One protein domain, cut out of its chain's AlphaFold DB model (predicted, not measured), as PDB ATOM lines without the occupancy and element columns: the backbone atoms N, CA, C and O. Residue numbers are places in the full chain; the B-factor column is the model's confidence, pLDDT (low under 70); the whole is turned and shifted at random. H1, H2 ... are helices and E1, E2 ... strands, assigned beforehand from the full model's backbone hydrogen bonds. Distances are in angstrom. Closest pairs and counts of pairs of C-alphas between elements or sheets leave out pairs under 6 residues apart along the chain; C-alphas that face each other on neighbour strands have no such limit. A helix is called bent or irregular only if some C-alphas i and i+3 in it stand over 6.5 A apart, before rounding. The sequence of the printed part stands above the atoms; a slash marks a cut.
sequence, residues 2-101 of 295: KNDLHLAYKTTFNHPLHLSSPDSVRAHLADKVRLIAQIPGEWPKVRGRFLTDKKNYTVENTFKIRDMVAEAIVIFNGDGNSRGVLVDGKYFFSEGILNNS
ATOM      1  N   LYS A   2     -23.024  23.352  21.155       27.02
ATOM      2  CA  LYS A   2     -23.565  24.179  20.072       27.02
ATOM      3  C   LYS A   2     -23.471  23.330  18.811       27.02
ATOM      4  O   LYS A   2     -22.385  22.923  18.424       27.02
ATOM      5  N   ASN A   3     -24.622  22.926  18.297       39.03
ATOM      6  CA  ASN A   3     -24.720  22.127  17.092       39.03
ATOM      7  C   ASN A   3     -24.487  23.055  15.898       39.03
ATOM      8  O   ASN A   3     -25.446  23.589  15.352       39.03
ATOM      9  N   ASP A   4     -23.231  23.262  15.507       40.75
ATOM     10  CA  ASP A   4     -22.847  24.130  14.385       40.75
ATOM     11  C   ASP A   4     -23.299  23.589  13.004       40.75
ATOM     12  O   ASP A   4     -23.021  24.196  11.974       40.75
ATOM     13  N   LEU A   5     -24.111  22.518  12.951       47.28
ATOM     14  CA  LEU A   5     -24.763  22.041  11.721       47.28
ATOM     15  C   LEU A   5     -25.791  23.031  11.142       47.28
ATOM     16  O   LEU A   5     -26.222  22.848  10.005       47.28
ATOM     17  N   HIS A   6     -26.177  24.089  11.865       45.56
ATOM     18  CA  HIS A   6     -26.950  25.201  11.290       45.56
ATOM     19  C   HIS A   6     -26.129  26.025  10.276       45.56
ATOM     20  O   HIS A   6     -26.705  26.768   9.486       45.56
ATOM     21  N   LEU A   7     -24.801  25.846  10.238       42.09
ATOM     22  CA  LEU A   7     -23.909  26.410   9.220       42.09
ATOM     23  C   LEU A   7     -23.756  25.516   7.982       42.09
ATOM     24  O   LEU A   7     -23.064  25.916   7.048       42.09
ATOM     25  N   ALA A   8     -24.390  24.334   7.946       43.44
ATOM     26  CA  ALA A   8     -24.069  23.302   6.963       43.44
ATOM     27  C   ALA A   8     -24.228  23.734   5.495       43.44
ATOM     28  O   ALA A   8     -23.575  23.132   4.653       43.44
ATOM     29  N   TYR A   9     -24.974  24.797   5.163       53.53
ATOM     30  CA  TYR A   9     -25.027  25.298   3.780       53.53
ATOM     31  C   TYR A   9     -25.172  26.822   3.700       53.53
ATOM     32  O   TYR A   9     -26.167  27.330   3.194       53.53
ATOM     33  N   LYS A  10     -24.146  27.590   4.092       48.31
ATOM     34  CA  LYS A  10     -24.022  28.994   3.630       48.31
ATOM     35  C   LYS A  10     -23.888  29.121   2.099       48.31
ATOM     36  O   LYS A  10     -23.705  30.215   1.574       48.31
ATOM     37  N   THR A  11     -23.987  28.019   1.358       47.50
ATOM     38  CA  THR A  11     -24.034  28.008  -0.096       47.50
ATOM     39  C   THR A  11     -25.310  28.702  -0.577       47.50
ATOM     40  O   THR A  11     -26.419  28.217  -0.369       47.50
ATOM     41  N   THR A  12     -25.152  29.793  -1.313       45.81
ATOM     42  CA  THR A  12     -26.205  30.465  -2.093       45.81
ATOM     43  C   THR A  12     -26.674  29.647  -3.308       45.81
ATOM     44  O   THR A  12     -27.411  30.153  -4.152       45.81
ATOM     45  N   PHE A  13     -26.240  28.387  -3.431       53.12
ATOM     46  CA  PHE A  13     -26.368  27.582  -4.639       53.12
ATOM     47  C   PHE A  13     -27.607  26.683  -4.626       53.12
ATOM     48  O   PHE A  13     -27.844  25.920  -3.694       53.12
ATOM     49  N   ASN A  14     -28.355  26.745  -5.725       65.19
ATOM     50  CA  ASN A  14     -29.569  25.987  -6.019       65.19
ATOM     51  C   ASN A  14     -29.256  24.531  -6.436       65.19
ATOM     52  O   ASN A  14     -29.515  24.115  -7.565       65.19
ATOM     53  N   HIS A  15     -28.624  23.766  -5.544       76.19
ATOM     54  CA  HIS A  15     -28.542  22.311  -5.677       76.19
ATOM     55  C   HIS A  15     -29.682  21.651  -4.884       76.19
ATOM     56  O   HIS A  15     -30.179  22.241  -3.921       76.19
ATOM     57  N   PRO A  16     -30.101  20.427  -5.241       85.44
ATOM     58  CA  PRO A  16     -31.188  19.764  -4.532       85.44
ATOM     59  C   PRO A  16     -30.810  19.438  -3.084       85.44
ATOM     60  O   PRO A  16     -29.821  18.748  -2.834       85.44
ATOM     61  N   LEU A  17     -31.617  19.889  -2.117       88.31
ATOM     62  CA  LEU A  17     -31.300  19.736  -0.687       88.31
ATOM     63  C   LEU A  17     -31.234  18.274  -0.233       88.31
ATOM     64  O   LEU A  17     -30.530  17.956   0.721       88.31
ATOM     65  N   HIS A  18     -31.902  17.359  -0.933       90.62
ATOM     66  CA  HIS A  18     -31.807  15.928  -0.646       90.62
ATOM     67  C   HIS A  18     -30.431  15.323  -1.005       90.62
ATOM     68  O   HIS A  18     -30.155  14.196  -0.612       90.62
ATOM     69  N   LEU A  19     -29.555  16.070  -1.690       90.50
ATOM     70  CA  LEU A  19     -28.157  15.700  -1.956       90.50
ATOM     71  C   LEU A  19     -27.156  16.434  -1.059       90.50
ATOM     72  O   LEU A  19     -25.949  16.267  -1.203       90.50
ATOM     73  N   SER A  20     -27.646  17.307  -0.179       84.62
ATOM     74  CA  SER A  20     -26.783  18.221   0.559       84.62
ATOM     75  C   SER A  20     -25.915  17.465   1.571       84.62
ATOM     76  O   SER A  20     -24.695  17.634   1.574       84.62
ATOM     77  N   SER A  21     -26.530  16.610   2.398       87.31
ATOM     78  CA  SER A  21     -25.903  15.933   3.541       87.31
ATOM     79  C   SER A  21     -25.889  14.401   3.405       87.31
ATOM     80  O   SER A  21     -26.776  13.852   2.746       87.31
ATOM     81  N   PRO A  22     -24.968  13.684   4.090       90.19
ATOM     82  CA  PRO A  22     -24.886  12.221   4.026       90.19
ATOM     83  C   PRO A  22     -26.211  11.522   4.364       90.19
ATOM     84  O   PRO A  22     -26.632  10.594   3.677       90.19
ATOM     85  N   ASP A  23     -26.925  11.996   5.393       90.19
ATOM     86  CA  ASP A  23     -28.218  11.426   5.784       90.19
ATOM     87  C   ASP A  23     -29.317  11.662   4.739       90.19
ATOM     88  O   ASP A  23     -30.172  10.798   4.541       90.19
ATOM     89  N   SER A  24     -29.271  12.801   4.045       92.25
ATOM     90  CA  SER A  24     -30.208  13.123   2.972       92.25
ATOM     91  C   SER A  24     -29.931  12.285   1.728       92.25
ATOM     92  O   SER A  24     -30.860  11.679   1.200       92.25
ATOM     93  N   VAL A  25     -28.659  12.156   1.330       94.75
ATOM     94  CA  VAL A  25     -28.242  11.302   0.207       94.75
ATOM     95  C   VAL A  25     -28.624   9.851   0.484       94.75
ATOM     96  O   VAL A  25     -29.207   9.197  -0.376       94.75
ATOM     97  N   ARG A  26     -28.403   9.361   1.711       94.31
ATOM     98  CA  ARG A  26     -28.814   8.010   2.124       94.31
ATOM     99  C   ARG A  26     -30.324   7.817   1.992       94.31
ATOM    100  O   ARG A  26     -30.774   6.797   1.475       94.31
ATOM    101  N   ALA A  27     -31.115   8.787   2.449       94.81
ATOM    102  CA  ALA A  27     -32.569   8.737   2.313       94.81
ATOM    103  C   ALA A  27     -33.017   8.782   0.842       94.81
ATOM    104  O   ALA A  27     -33.978   8.098   0.486       94.81
ATOM    105  N   HIS A  28     -32.309   9.535  -0.002       95.75
ATOM    106  CA  HIS A  28     -32.588   9.648  -1.430       95.75
ATOM    107  C   HIS A  28     -32.277   8.366  -2.202       95.75
ATOM    108  O   HIS A  28     -33.149   7.845  -2.894       95.75
ATOM    109  N   LEU A  29     -31.082   7.797  -2.028       95.25
ATOM    110  CA  LEU A  29     -30.687   6.544  -2.685       95.25
ATOM    111  C   LEU A  29     -31.507   5.334  -2.210       95.25
ATOM    112  O   LEU A  29     -31.616   4.345  -2.931       95.25
ATOM    113  N   ALA A  30     -32.103   5.409  -1.019       94.38
ATOM    114  CA  ALA A  30     -33.028   4.404  -0.498       94.38
ATOM    115  C   ALA A  30     -34.499   4.636  -0.905       94.38
ATOM    116  O   ALA A  30     -35.378   3.949  -0.387       94.38
ATOM    117  N   ASP A  31     -34.784   5.621  -1.765       94.12
ATOM    118  CA  ASP A  31     -36.134   6.041  -2.180       94.12
ATOM    119  C   ASP A  31     -37.084   6.411  -1.020       94.12
ATOM    120  O   ASP A  31     -38.309   6.339  -1.137       94.12
ATOM    121  N   LYS A  32     -36.525   6.817   0.127       95.25
ATOM    122  CA  LYS A  32     -37.297   7.268   1.296       95.25
ATOM    123  C   LYS A  32     -37.634   8.753   1.222       95.25
ATOM    124  O   LYS A  32     -38.652   9.165   1.758       95.25
ATOM    125  N   VAL A  33     -36.781   9.551   0.576       95.56
ATOM    126  CA  VAL A  33     -36.991  10.987   0.337       95.56
ATOM    127  C   VAL A  33     -36.522  11.324  -1.075       95.56
ATOM    128  O   VAL A  33     -35.330  11.292  -1.360       95.56
ATOM    129  N   ARG A  34     -37.439  11.681  -1.971       95.75
ATOM    130  CA  ARG A  34     -37.110  12.028  -3.361       95.75
ATOM    131  C   ARG A  34     -36.756  13.495  -3.533       95.75
ATOM    132  O   ARG A  34     -35.814  13.805  -4.249       95.75
ATOM    133  N   LEU A  35     -37.487  14.389  -2.869       95.56
ATOM    134  CA  LEU A  35     -37.319  15.832  -3.017       95.56
ATOM    135  C   LEU A  35     -37.440  16.534  -1.668       95.56
ATOM    136  O   LEU A  35     -38.333  16.242  -0.878       95.56
ATOM    137  N   ILE A  36     -36.557  17.504  -1.451       94.00
ATOM    138  CA  ILE A  36     -36.671  18.517  -0.406       94.00
ATOM    139  C   ILE A  36     -36.536  19.854  -1.130       94.00
ATOM    140  O   ILE A  36     -35.446  20.199  -1.589       94.00
ATOM    141  N   ALA A  37     -37.644  20.569  -1.274       92.06
ATOM    142  CA  ALA A  37     -37.692  21.896  -1.868       92.06
ATOM    143  C   ALA A  37     -37.919  22.927  -0.756       92.06
ATOM    144  O   ALA A  37     -38.950  22.904  -0.083       92.06
ATOM    145  N   GLN A  38     -36.949  23.825  -0.569       88.19
ATOM    146  CA  GLN A  38     -37.037  24.964   0.349       88.19
ATOM    147  C   GLN A  38     -36.339  26.179  -0.242       88.19
ATOM    148  O   GLN A  38     -35.260  26.041  -0.819       88.19
ATOM    149  N   ILE A  39     -36.893  27.374  -0.049       83.88
ATOM    150  CA  ILE A  39     -36.269  28.586  -0.580       83.88
ATOM    151  C   ILE A  39     -34.901  28.834   0.091       83.88
ATOM    152  O   ILE A  39     -34.679  28.451   1.249       83.88
ATOM    153  N   PRO A  40     -33.952  29.508  -0.585       76.38
ATOM    154  CA  PRO A  40     -32.616  29.749  -0.035       76.38
ATOM    155  C   PRO A  40     -32.613  30.464   1.326       76.38
ATOM    156  O   PRO A  40     -31.774  30.154   2.171       76.38
ATOM    157  N   GLY A  41     -33.580  31.352   1.574       75.88
ATOM    158  CA  GLY A  41     -33.708  32.100   2.829       75.88
ATOM    159  C   GLY A  41     -34.306  31.327   4.011       75.88
ATOM    160  O   GLY A  41     -34.240  31.822   5.131       75.88
ATOM    161  N   GLU A  42     -34.871  30.132   3.805       80.44
ATOM    162  CA  GLU A  42     -35.469  29.346   4.894       80.44
ATOM    163  C   GLU A  42     -34.394  28.655   5.738       80.44
ATOM    164  O   GLU A  42     -33.619  27.847   5.221       80.44
ATOM    165  N   TRP A  43     -34.373  28.953   7.037       75.44
ATOM    166  CA  TRP A  43     -33.444  28.385   8.011       75.44
ATOM    167  C   TRP A  43     -34.185  27.961   9.285       75.44
ATOM    168  O   TRP A  43     -35.083  28.689   9.714       75.44
ATOM    169  N   PRO A  44     -33.809  26.837   9.926       78.31
ATOM    170  CA  PRO A  44     -32.812  25.842   9.497       78.31
ATOM    171  C   PRO A  44     -33.230  25.028   8.261       78.31
ATOM    172  O   PRO A  44     -34.419  24.856   7.997       78.31
ATOM    173  N   LYS A  45     -32.250  24.482   7.523       83.44
ATOM    174  CA  LYS A  45     -32.519  23.583   6.385       83.44
ATOM    175  C   LYS A  45     -33.037  22.221   6.850       83.44
ATOM    176  O   LYS A  45     -32.494  21.610   7.776       83.44
ATOM    177  N   VAL A  46     -34.066  21.729   6.166       87.94
ATOM    178  CA  VAL A  46     -34.611  20.377   6.311       87.94
ATOM    179  C   VAL A  46     -33.650  19.378   5.671       87.94
ATOM    180  O   VAL A  46     -33.050  19.632   4.630       87.94
ATOM    181  N   ARG A  47     -33.511  18.221   6.316       88.25
ATOM    182  CA  ARG A  47     -32.660  17.100   5.920       88.25
ATOM    183  C   ARG A  47     -33.483  15.827   5.835       88.25
ATOM    184  O   ARG A  47     -34.529  15.728   6.481       88.25
ATOM    185  N   GLY A  48     -32.964  14.833   5.117       89.38
ATOM    186  CA  GLY A  48     -33.619  13.540   4.939       89.38
ATOM    187  C   GLY A  48     -34.051  12.908   6.261       89.38
ATOM    188  O   GLY A  48     -35.202  12.493   6.379       89.38
ATOM    189  N   ARG A  49     -33.201  12.941   7.300       89.00
ATOM    190  CA  ARG A  49     -33.526  12.355   8.615       89.00
ATOM    191  C   ARG A  49     -34.813  12.889   9.254       89.00
ATOM    192  O   ARG A  49     -35.469  12.164   9.999       89.00
ATOM    193  N   PHE A  50     -35.171  14.147   8.988       91.44
ATOM    194  CA  PHE A  50     -36.378  14.750   9.553       91.44
ATOM    195  C   PHE A  50     -37.648  14.223   8.892       91.44
ATOM    196  O   PHE A  50     -38.691  14.222   9.523       91.44
ATOM    197  N   LEU A  51     -37.560  13.753   7.648       93.44
ATOM    198  CA  LEU A  51     -38.697  13.231   6.894       93.44
ATOM    199  C   LEU A  51     -38.814  11.706   7.020       93.44
ATOM    200  O   LEU A  51     -39.913  11.163   6.970       93.44
ATOM    201  N   THR A  52     -37.696  11.006   7.237       92.38
ATOM    202  CA  THR A  52     -37.683   9.537   7.344       92.38
ATOM    203  C   THR A  52     -38.158   8.986   8.689       92.38
ATOM    204  O   THR A  52     -38.458   7.799   8.774       92.38
ATOM    205  N   ASP A  53     -38.199   9.805   9.744       89.12
ATOM    206  CA  ASP A  53     -38.700   9.406  11.063       89.12
ATOM    207  C   ASP A  53     -39.882  10.295  11.461       89.12
ATOM    208  O   ASP A  53     -39.727  11.499  11.669       89.12
ATOM    209  N   LYS A  54     -41.063   9.679  11.600       86.50
ATOM    210  CA  LYS A  54     -42.310  10.358  11.982       86.50
ATOM    211  C   LYS A  54     -42.233  11.059  13.337       86.50
ATOM    212  O   LYS A  54     -43.044  11.932  13.599       86.50
ATOM    213  N   LYS A  55     -41.278  10.718  14.207       89.62
ATOM    214  CA  LYS A  55     -41.081  11.428  15.483       89.62
ATOM    215  C   LYS A  55     -40.575  12.861  15.298       89.62
ATOM    216  O   LYS A  55     -40.677  13.655  16.227       89.62
ATOM    217  N   ASN A  56     -40.025  13.184  14.127       89.38
ATOM    218  CA  ASN A  56     -39.420  14.483  13.843       89.38
ATOM    219  C   ASN A  56     -40.410  15.511  13.270       89.38
ATOM    220  O   ASN A  56     -40.026  16.664  13.060       89.38
ATOM    221  N   TYR A  57     -41.667  15.126  13.023       94.00
ATOM    222  CA  TYR A  57     -42.699  16.043  12.547       94.00
ATOM    223  C   TYR A  57     -44.098  15.677  13.044       94.00
ATOM    224  O   TYR A  57     -44.394  14.526  13.348       94.00
ATOM    225  N   THR A  58     -44.979  16.671  13.077       96.19
ATOM    226  CA  THR A  58     -46.411  16.489  13.338       96.19
ATOM    227  C   THR A  58     -47.188  16.706  12.049       96.19
ATOM    228  O   THR A  58     -46.884  17.636  11.305       96.19
ATOM    229  N   VAL A  59     -48.199  15.874  11.800       97.31
ATOM    230  CA  VAL A  59     -49.170  16.076  10.716       97.31
ATOM    231  C   VAL A  59     -50.301  16.959  11.240       97.31
ATOM    232  O   VAL A  59     -50.989  16.581  12.185       97.31
ATOM    233  N   GLU A  60     -50.477  18.138  10.647       97.31
ATOM    234  CA  GLU A  60     -51.560  19.073  10.983       97.31
ATOM    235  C   GLU A  60     -52.819  18.806  10.152       97.31
ATOM    236  O   GLU A  60     -53.934  18.997  10.632       97.31
ATOM    237  N   ASN A  61     -52.650  18.351   8.908       97.19
ATOM    238  CA  ASN A  61     -53.753  18.040   8.008       97.19
ATOM    239  C   ASN A  61     -53.349  16.962   6.995       97.19
ATOM    240  O   ASN A  61     -52.188  16.882   6.598       97.19
ATOM    241  N   THR A  62     -54.320  16.186   6.519       97.81
ATOM    242  CA  THR A  62     -54.133  15.193   5.457       97.81
ATOM    243  C   THR A  62     -55.158  15.426   4.359       97.81
ATOM    244  O   THR A  62     -56.352  15.553   4.622       97.81
ATOM    245  N   PHE A  63     -54.696  15.461   3.116       97.31
ATOM    246  CA  PHE A  63     -55.523  15.678   1.938       97.31
ATOM    247  C   PHE A  63     -55.014  14.846   0.758       97.31
ATOM    248  O   PHE A  63     -54.044  14.091   0.864       97.31
ATOM    249  N   LYS A  64     -55.724  14.929  -0.367       96.81
ATOM    250  CA  LYS A  64     -55.386  14.214  -1.595       96.81
ATOM    251  C   LYS A  64     -54.899  15.182  -2.656       96.81
ATOM    252  O   LYS A  64     -55.464  16.257  -2.820       96.81
ATOM    253  N   ILE A  65     -53.871  14.756  -3.379       94.12
ATOM    254  CA  ILE A  65     -53.427  15.373  -4.625       94.12
ATOM    255  C   ILE A  65     -53.481  14.252  -5.647       94.12
ATOM    256  O   ILE A  65     -52.640  13.354  -5.623       94.12
ATOM    257  N   ARG A  66     -54.524  14.258  -6.479       91.31
ATOM    258  CA  ARG A  66     -54.858  13.124  -7.350       91.31
ATOM    259  C   ARG A  66     -55.010  11.835  -6.516       91.31
ATOM    260  O   ARG A  66     -55.764  11.806  -5.543       91.31
ATOM    261  N   ASP A  67     -54.296  10.774  -6.865       91.88
ATOM    262  CA  ASP A  67     -54.240   9.501  -6.144       91.88
ATOM    263  C   ASP A  67     -53.288   9.521  -4.927       91.88
ATOM    264  O   ASP A  67     -53.420   8.699  -4.008       91.88
ATOM    265  N   MET A  68     -52.398  10.511  -4.849       96.19
ATOM    266  CA  MET A  68     -51.351  10.627  -3.833       96.19
ATOM    267  C   MET A  68     -51.890  11.180  -2.505       96.19
ATOM    268  O   MET A  68     -52.810  12.001  -2.461       96.19
ATOM    269  N   VAL A  69     -51.314  10.724  -1.390       97.38
ATOM    270  CA  VAL A  69     -51.579  11.290  -0.057       97.38
ATOM    271  C   VAL A  69     -50.660  12.483   0.161       97.38
ATOM    272  O   VAL A  69     -49.457  12.371  -0.049       97.38
ATOM    273  N   ALA A  70     -51.210  13.606   0.604       97.75
ATOM    274  CA  ALA A  70     -50.443  14.775   0.998       97.75
ATOM    275  C   ALA A  70     -50.725  15.119   2.460       97.75
ATOM    276  O   ALA A  70     -51.873  15.124   2.906       97.75
ATOM    277  N   GLU A  71     -49.667  15.395   3.209       98.06
ATOM    278  CA  GLU A  71     -49.726  15.743   4.624       98.06
ATOM    279  C   GLU A  71     -49.144  17.147   4.805       98.06
ATOM    280  O   GLU A  71     -47.995  17.394   4.439       98.06
ATOM    281  N   ALA A  72     -49.919  18.075   5.365       97.75
ATOM    282  CA  ALA A  72     -49.369  19.325   5.876       97.75
ATOM    283  C   ALA A  72     -48.650  19.009   7.189       97.75
ATOM    284  O   ALA A  72     -49.265  18.464   8.113       97.75
ATOM    285  N   ILE A  73     -47.353  19.302   7.257       97.31
ATOM    286  CA  ILE A  73     -46.498  18.903   8.373       97.31
ATOM    287  C   ILE A  73     -45.738  20.078   8.985       97.31
ATOM    288  O   ILE A  73     -45.332  21.019   8.300       97.31
ATOM    289  N   VAL A  74     -45.473  19.959  10.286       95.56
ATOM    290  CA  VAL A  74     -44.556  20.816  11.043       95.56
ATOM    291  C   VAL A  74     -43.353  19.983  11.449       95.56
ATOM    292  O   VAL A  74     -43.491  19.029  12.210       95.56
ATOM    293  N   ILE A  75     -42.174  20.347  10.955       92.12
ATOM    294  CA  ILE A  75     -40.904  19.679  11.239       92.12
ATOM    295  C   ILE A  75     -40.197  20.398  12.385       92.12
ATOM    296  O   ILE A  75     -39.967  21.605  12.303       92.12
ATOM    297  N   PHE A  76     -39.777  19.643  13.399       83.56
ATOM    298  CA  PHE A  76     -38.972  20.145  14.512       83.56
ATOM    299  C   PHE A  76     -37.489  19.908  14.213       83.56
ATOM    300  O   PHE A  76     -36.996  18.782  14.283       83.56
ATOM    301  N   ASN A  77     -36.754  20.963  13.863       74.38
ATOM    302  CA  ASN A  77     -35.350  20.853  13.440       74.38
ATOM    303  C   ASN A  77     -34.341  21.268  14.531       74.38
ATOM    304  O   ASN A  77     -33.149  21.390  14.255       74.38
ATOM    305  N   GLY A  78     -34.808  21.413  15.776       68.69
ATOM    306  CA  GLY A  78     -34.004  21.699  16.970       68.69
ATOM    307  C   GLY A  78     -33.862  23.189  17.277       68.69
ATOM    308  O   GLY A  78     -34.011  23.574  18.433       68.69
ATOM    309  N   ASP A  79     -33.652  24.012  16.249       66.31
ATOM    310  CA  ASP A  79     -33.504  25.471  16.384       66.31
ATOM    311  C   ASP A  79     -34.785  26.240  15.999       66.31
ATOM    312  O   ASP A  79     -34.894  27.442  16.240       66.31
ATOM    313  N   GLY A  80     -35.774  25.556  15.416       74.75
ATOM    314  CA  GLY A  80     -37.065  26.127  15.055       74.75
ATOM    315  C   GLY A  80     -38.041  25.094  14.492       74.75
ATOM    316  O   GLY A  80     -37.869  23.881  14.643       74.75
ATOM    317  N   ASN A  81     -39.075  25.611  13.827       85.06
ATOM    318  CA  ASN A  81     -40.066  24.811  13.120       85.06
ATOM    319  C   ASN A  81     -40.054  25.182  11.637       85.06
ATOM    320  O   ASN A  81     -40.066  26.365  11.294       85.06
ATOM    321  N   SER A  82     -40.077  24.180  10.763       88.75
ATOM    322  CA  SER A  82     -40.329  24.370   9.331       88.75
ATOM    323  C   SER A  82     -41.688  23.780   8.984       88.75
ATOM    324  O   SER A  82     -41.986  22.657   9.383       88.75
ATOM    325  N   ARG A  83     -42.506  24.525   8.240       94.44
ATOM    326  CA  ARG A  83     -43.810  24.060   7.757       94.44
ATOM    327  C   ARG A  83     -43.773  23.775   6.264       94.44
ATOM    328  O   ARG A  83     -43.007  24.399   5.526       94.44
ATOM    329  N   GLY A  84     -44.594  22.831   5.828       95.75
ATOM    330  CA  GLY A  84     -44.710  22.478   4.422       95.75
ATOM    331  C   GLY A  84     -45.658  21.316   4.178       95.75
ATOM    332  O   GLY A  84     -46.342  20.848   5.086       95.75
ATOM    333  N   VAL A  85     -45.668  20.833   2.942       97.44
ATOM    334  CA  VAL A  85     -46.446  19.670   2.514       97.44
ATOM    335  C   VAL A  85     -45.500  18.530   2.158       97.44
ATOM    336  O   VAL A  85     -44.567  18.707   1.374       97.44
ATOM    337  N   LEU A  86     -45.761  17.353   2.724       97.62
ATOM    338  CA  LEU A  86     -45.112  16.093   2.390       97.62
ATOM    339  C   LEU A  86     -46.062  15.246   1.538       97.62
ATOM    340  O   LEU A  86     -47.092  14.777   2.019       97.62
ATOM    341  N   VAL A  87     -45.715  15.048   0.268       97.56
ATOM    342  CA  VAL A  87     -46.505  14.253  -0.680       97.56
ATOM    343  C   VAL A  87     -45.927  12.845  -0.782       97.56
ATOM    344  O   VAL A  87     -44.722  12.665  -0.989       97.56
ATOM    345  N   ASP A  88     -46.795  11.850  -0.603       95.81
ATOM    346  CA  ASP A  88     -46.519  10.406  -0.610       95.81
ATOM    347  C   ASP A  88     -45.367   9.990   0.321       95.81
ATOM    348  O   ASP A  88     -44.631   9.040   0.070       95.81
ATOM    349  N   GLY A  89     -45.141  10.766   1.386       95.38
ATOM    350  CA  GLY A  89     -44.013  10.566   2.296       95.38
ATOM    351  C   GLY A  89     -42.630  10.851   1.690       95.38
ATOM    352  O   GLY A  89     -41.636  10.659   2.381       95.38
ATOM    353  N   LYS A  90     -42.540  11.300   0.427       96.19
ATOM    354  CA  LYS A  90     -41.282  11.351  -0.344       96.19
ATOM    355  C   LYS A  90     -40.903  12.734  -0.862       96.19
ATOM    356  O   LYS A  90     -39.711  12.993  -1.037       96.19
ATOM    357  N   TYR A  91     -41.871  13.602  -1.138       97.19
ATOM    358  CA  TYR A  91     -41.628  14.925  -1.719       97.19
ATOM    359  C   TYR A  91     -42.037  16.000  -0.722       97.19
ATOM    360  O   TYR A  91     -43.224  16.190  -0.472       97.19
ATOM    361  N   PHE A  92     -41.060  16.690  -0.147       96.31
ATOM    362  CA  PHE A  92     -41.310  17.794   0.767       96.31
ATOM    363  C   PHE A  92     -41.186  19.137   0.051       96.31
ATOM    364  O   PHE A  92     -40.152  19.426  -0.557       96.31
ATOM    365  N   PHE A  93     -42.211  19.972   0.197       95.44
ATOM    366  CA  PHE A  93     -42.241  21.359  -0.254       95.44
ATOM    367  C   PHE A  93     -42.509  22.257   0.947       95.44
ATOM    368  O   PHE A  93     -43.540  22.103   1.602       95.44
ATOM    369  N   SER A  94     -41.611  23.190   1.255       94.06
ATOM    370  CA  SER A  94     -41.890  24.175   2.304       94.06
ATOM    371  C   SER A  94     -43.022  25.122   1.916       94.06
ATOM    372  O   SER A  94     -43.279  25.354   0.734       94.06
ATOM    373  N   GLU A  95     -43.656  25.740   2.913       92.81
ATOM    374  CA  GLU A  95     -44.614  26.830   2.677       92.81
ATOM    375  C   GLU A  95     -44.007  27.952   1.822       92.81
ATOM    376  O   GLU A  95     -44.676  28.471   0.930       92.81
ATOM    377  N   GLY A  96     -42.726  28.295   2.022       90.38
ATOM    378  CA  GLY A  96     -42.040  29.295   1.204       90.38
ATOM    379  C   GLY A  96     -41.996  28.937  -0.284       90.38
ATOM    380  O   GLY A  96     -42.148  29.823  -1.128       90.38
ATOM    381  N   ILE A  97     -41.837  27.652  -0.619       91.31
ATOM    382  CA  ILE A  97     -41.922  27.170  -2.003       91.31
ATOM    383  C   ILE A  97     -43.359  27.235  -2.513       91.31
ATOM    384  O   ILE A  97     -43.582  27.791  -3.586       91.31
ATOM    385  N   LEU A  98     -44.316  26.715  -1.742       92.69
ATOM    386  CA  LEU A  98     -45.724  26.621  -2.145       92.69
ATOM    387  C   LEU A  98     -46.366  27.993  -2.391       92.69
ATOM    388  O   LEU A  98     -47.163  28.145  -3.308       92.69
ATOM    389  N   ASN A  99     -45.967  29.011  -1.627       90.00
ATOM    390  CA  ASN A  99     -46.445  30.386  -1.799       90.00
ATOM    391  C   ASN A  99     -45.971  31.048  -3.106       90.00
ATOM    392  O   ASN A  99     -46.483  32.102  -3.473       90.00
ATOM    393  N   ASN A 100     -44.975  30.470  -3.784       84.06
ATOM    394  CA  ASN A 100     -44.354  31.027  -4.988       84.06
ATOM    395  C   ASN A 100     -44.358  30.030  -6.155       84.06
ATOM    396  O   ASN A 100     -43.539  30.142  -7.071       84.06
ATOM    397  N   SER A 101     -45.225  29.019  -6.109       84.12
ATOM    398  CA  SER A 101     -45.252  27.945  -7.095       84.12
ATOM    399  C   SER A 101     -46.608  27.791  -7.762       84.12
ATOM    400  O   SER A 101     -47.624  28.270  -7.270       84.12
TER     401      SER A 101
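Overview. This is residues 2 to 101 of the 295 residues of an uncharacterized protein of Salmonella enterica subsp. enterica serovar Schwarzengrund (UniProt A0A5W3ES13). A twisted sheet of five strands, with its long, bent hairpin E2 and E3 at one end of the domain, has the short helices H2 and H3 packed together near it and H4 following directly on strand E5. H1, at the other end of the domain, is away from the sheet and from the other helices, and a long link leads from it to H2. The printed part has 100 residues, with four named helices and five named strands in the order H1 H2 E1 H3 E2 E3 E4 E5 H4; the class is mixed, helices and strands. The mixed sheet runs E1 E5 E4 E3 E2, and E2 to E5 form a meander, each strand the antiparallel neighbour of the one before. The whole is compact, with a radius of gyration of the C-alphas of 12.8 A and spans of 39 by 28 by 26 A.

Along the chain. H1 is residues 4 to 7, 5.7 A long, with C-alpha 4 at (-22.847, 24.130, 14.385). H2 is residues 22 to 29, 10.5 A. E1 is residues 35 to 37, 6.2 A, and H3 is residues 48 to 52, 6.2 A. E2, residues 57 to 65, measures 20.3 A and bends by 74 degrees at residue 60. E3, residues 68 to 76, measures 24.1 A and bends by 51 degrees at residue 72. E4 is residues 81 to 87, 18.5 A, and E5 is residues 91 to 94, 10.1 A. H4 is residues 95 to 98, 5.0 A, and C-alpha 98 is at (-45.724, 26.621, -2.145).

Arrangement. Edge strand E1 is parallel to E5 at 9 degrees, with N 37 and O 92 2.8 A apart, within hydrogen-bond range. The hairpin E4 and E5 is antiparallel at 142 degrees, with N 85 and O 93 at 2.8 A. The hairpin E3 and E4 is antiparallel at 166 degrees, with N 75 and O 82 at 2.8 A. The hairpin E2 and E3 is antiparallel at 159 degrees, with N 60 and O 72 at 2.8 A; E2 is the other edge strand. H3 is on the sheet but only grazes it, with residues 48 to 51. H2 and H3 touch; their closest C-alphas, those of Ser 24 and Gly 48, are 4.0 A apart. H4 is on the sheet at a height over the sheet of 6.3 A, over none of the strands; its closest C-alpha pair with E4 is Gly 84 and Glu 95, 4.7 A. H1 is apart from H2 and not on the sheet. In H2 and H3 every O i to N i+4 pair is within hydrogen-bond range, while H1 and H4 are too short for such a pair.

Size, cuts and confidence. The two C-alphas farthest apart, those of Lys 2 and Arg 66, are 43.1 A apart. The printed part has no cut. The link from H1 to H2, 14 residues, is long. Mean pLDDT of the printed part is 84.8; residues 2 to 14 and 78 to 79 are under 70.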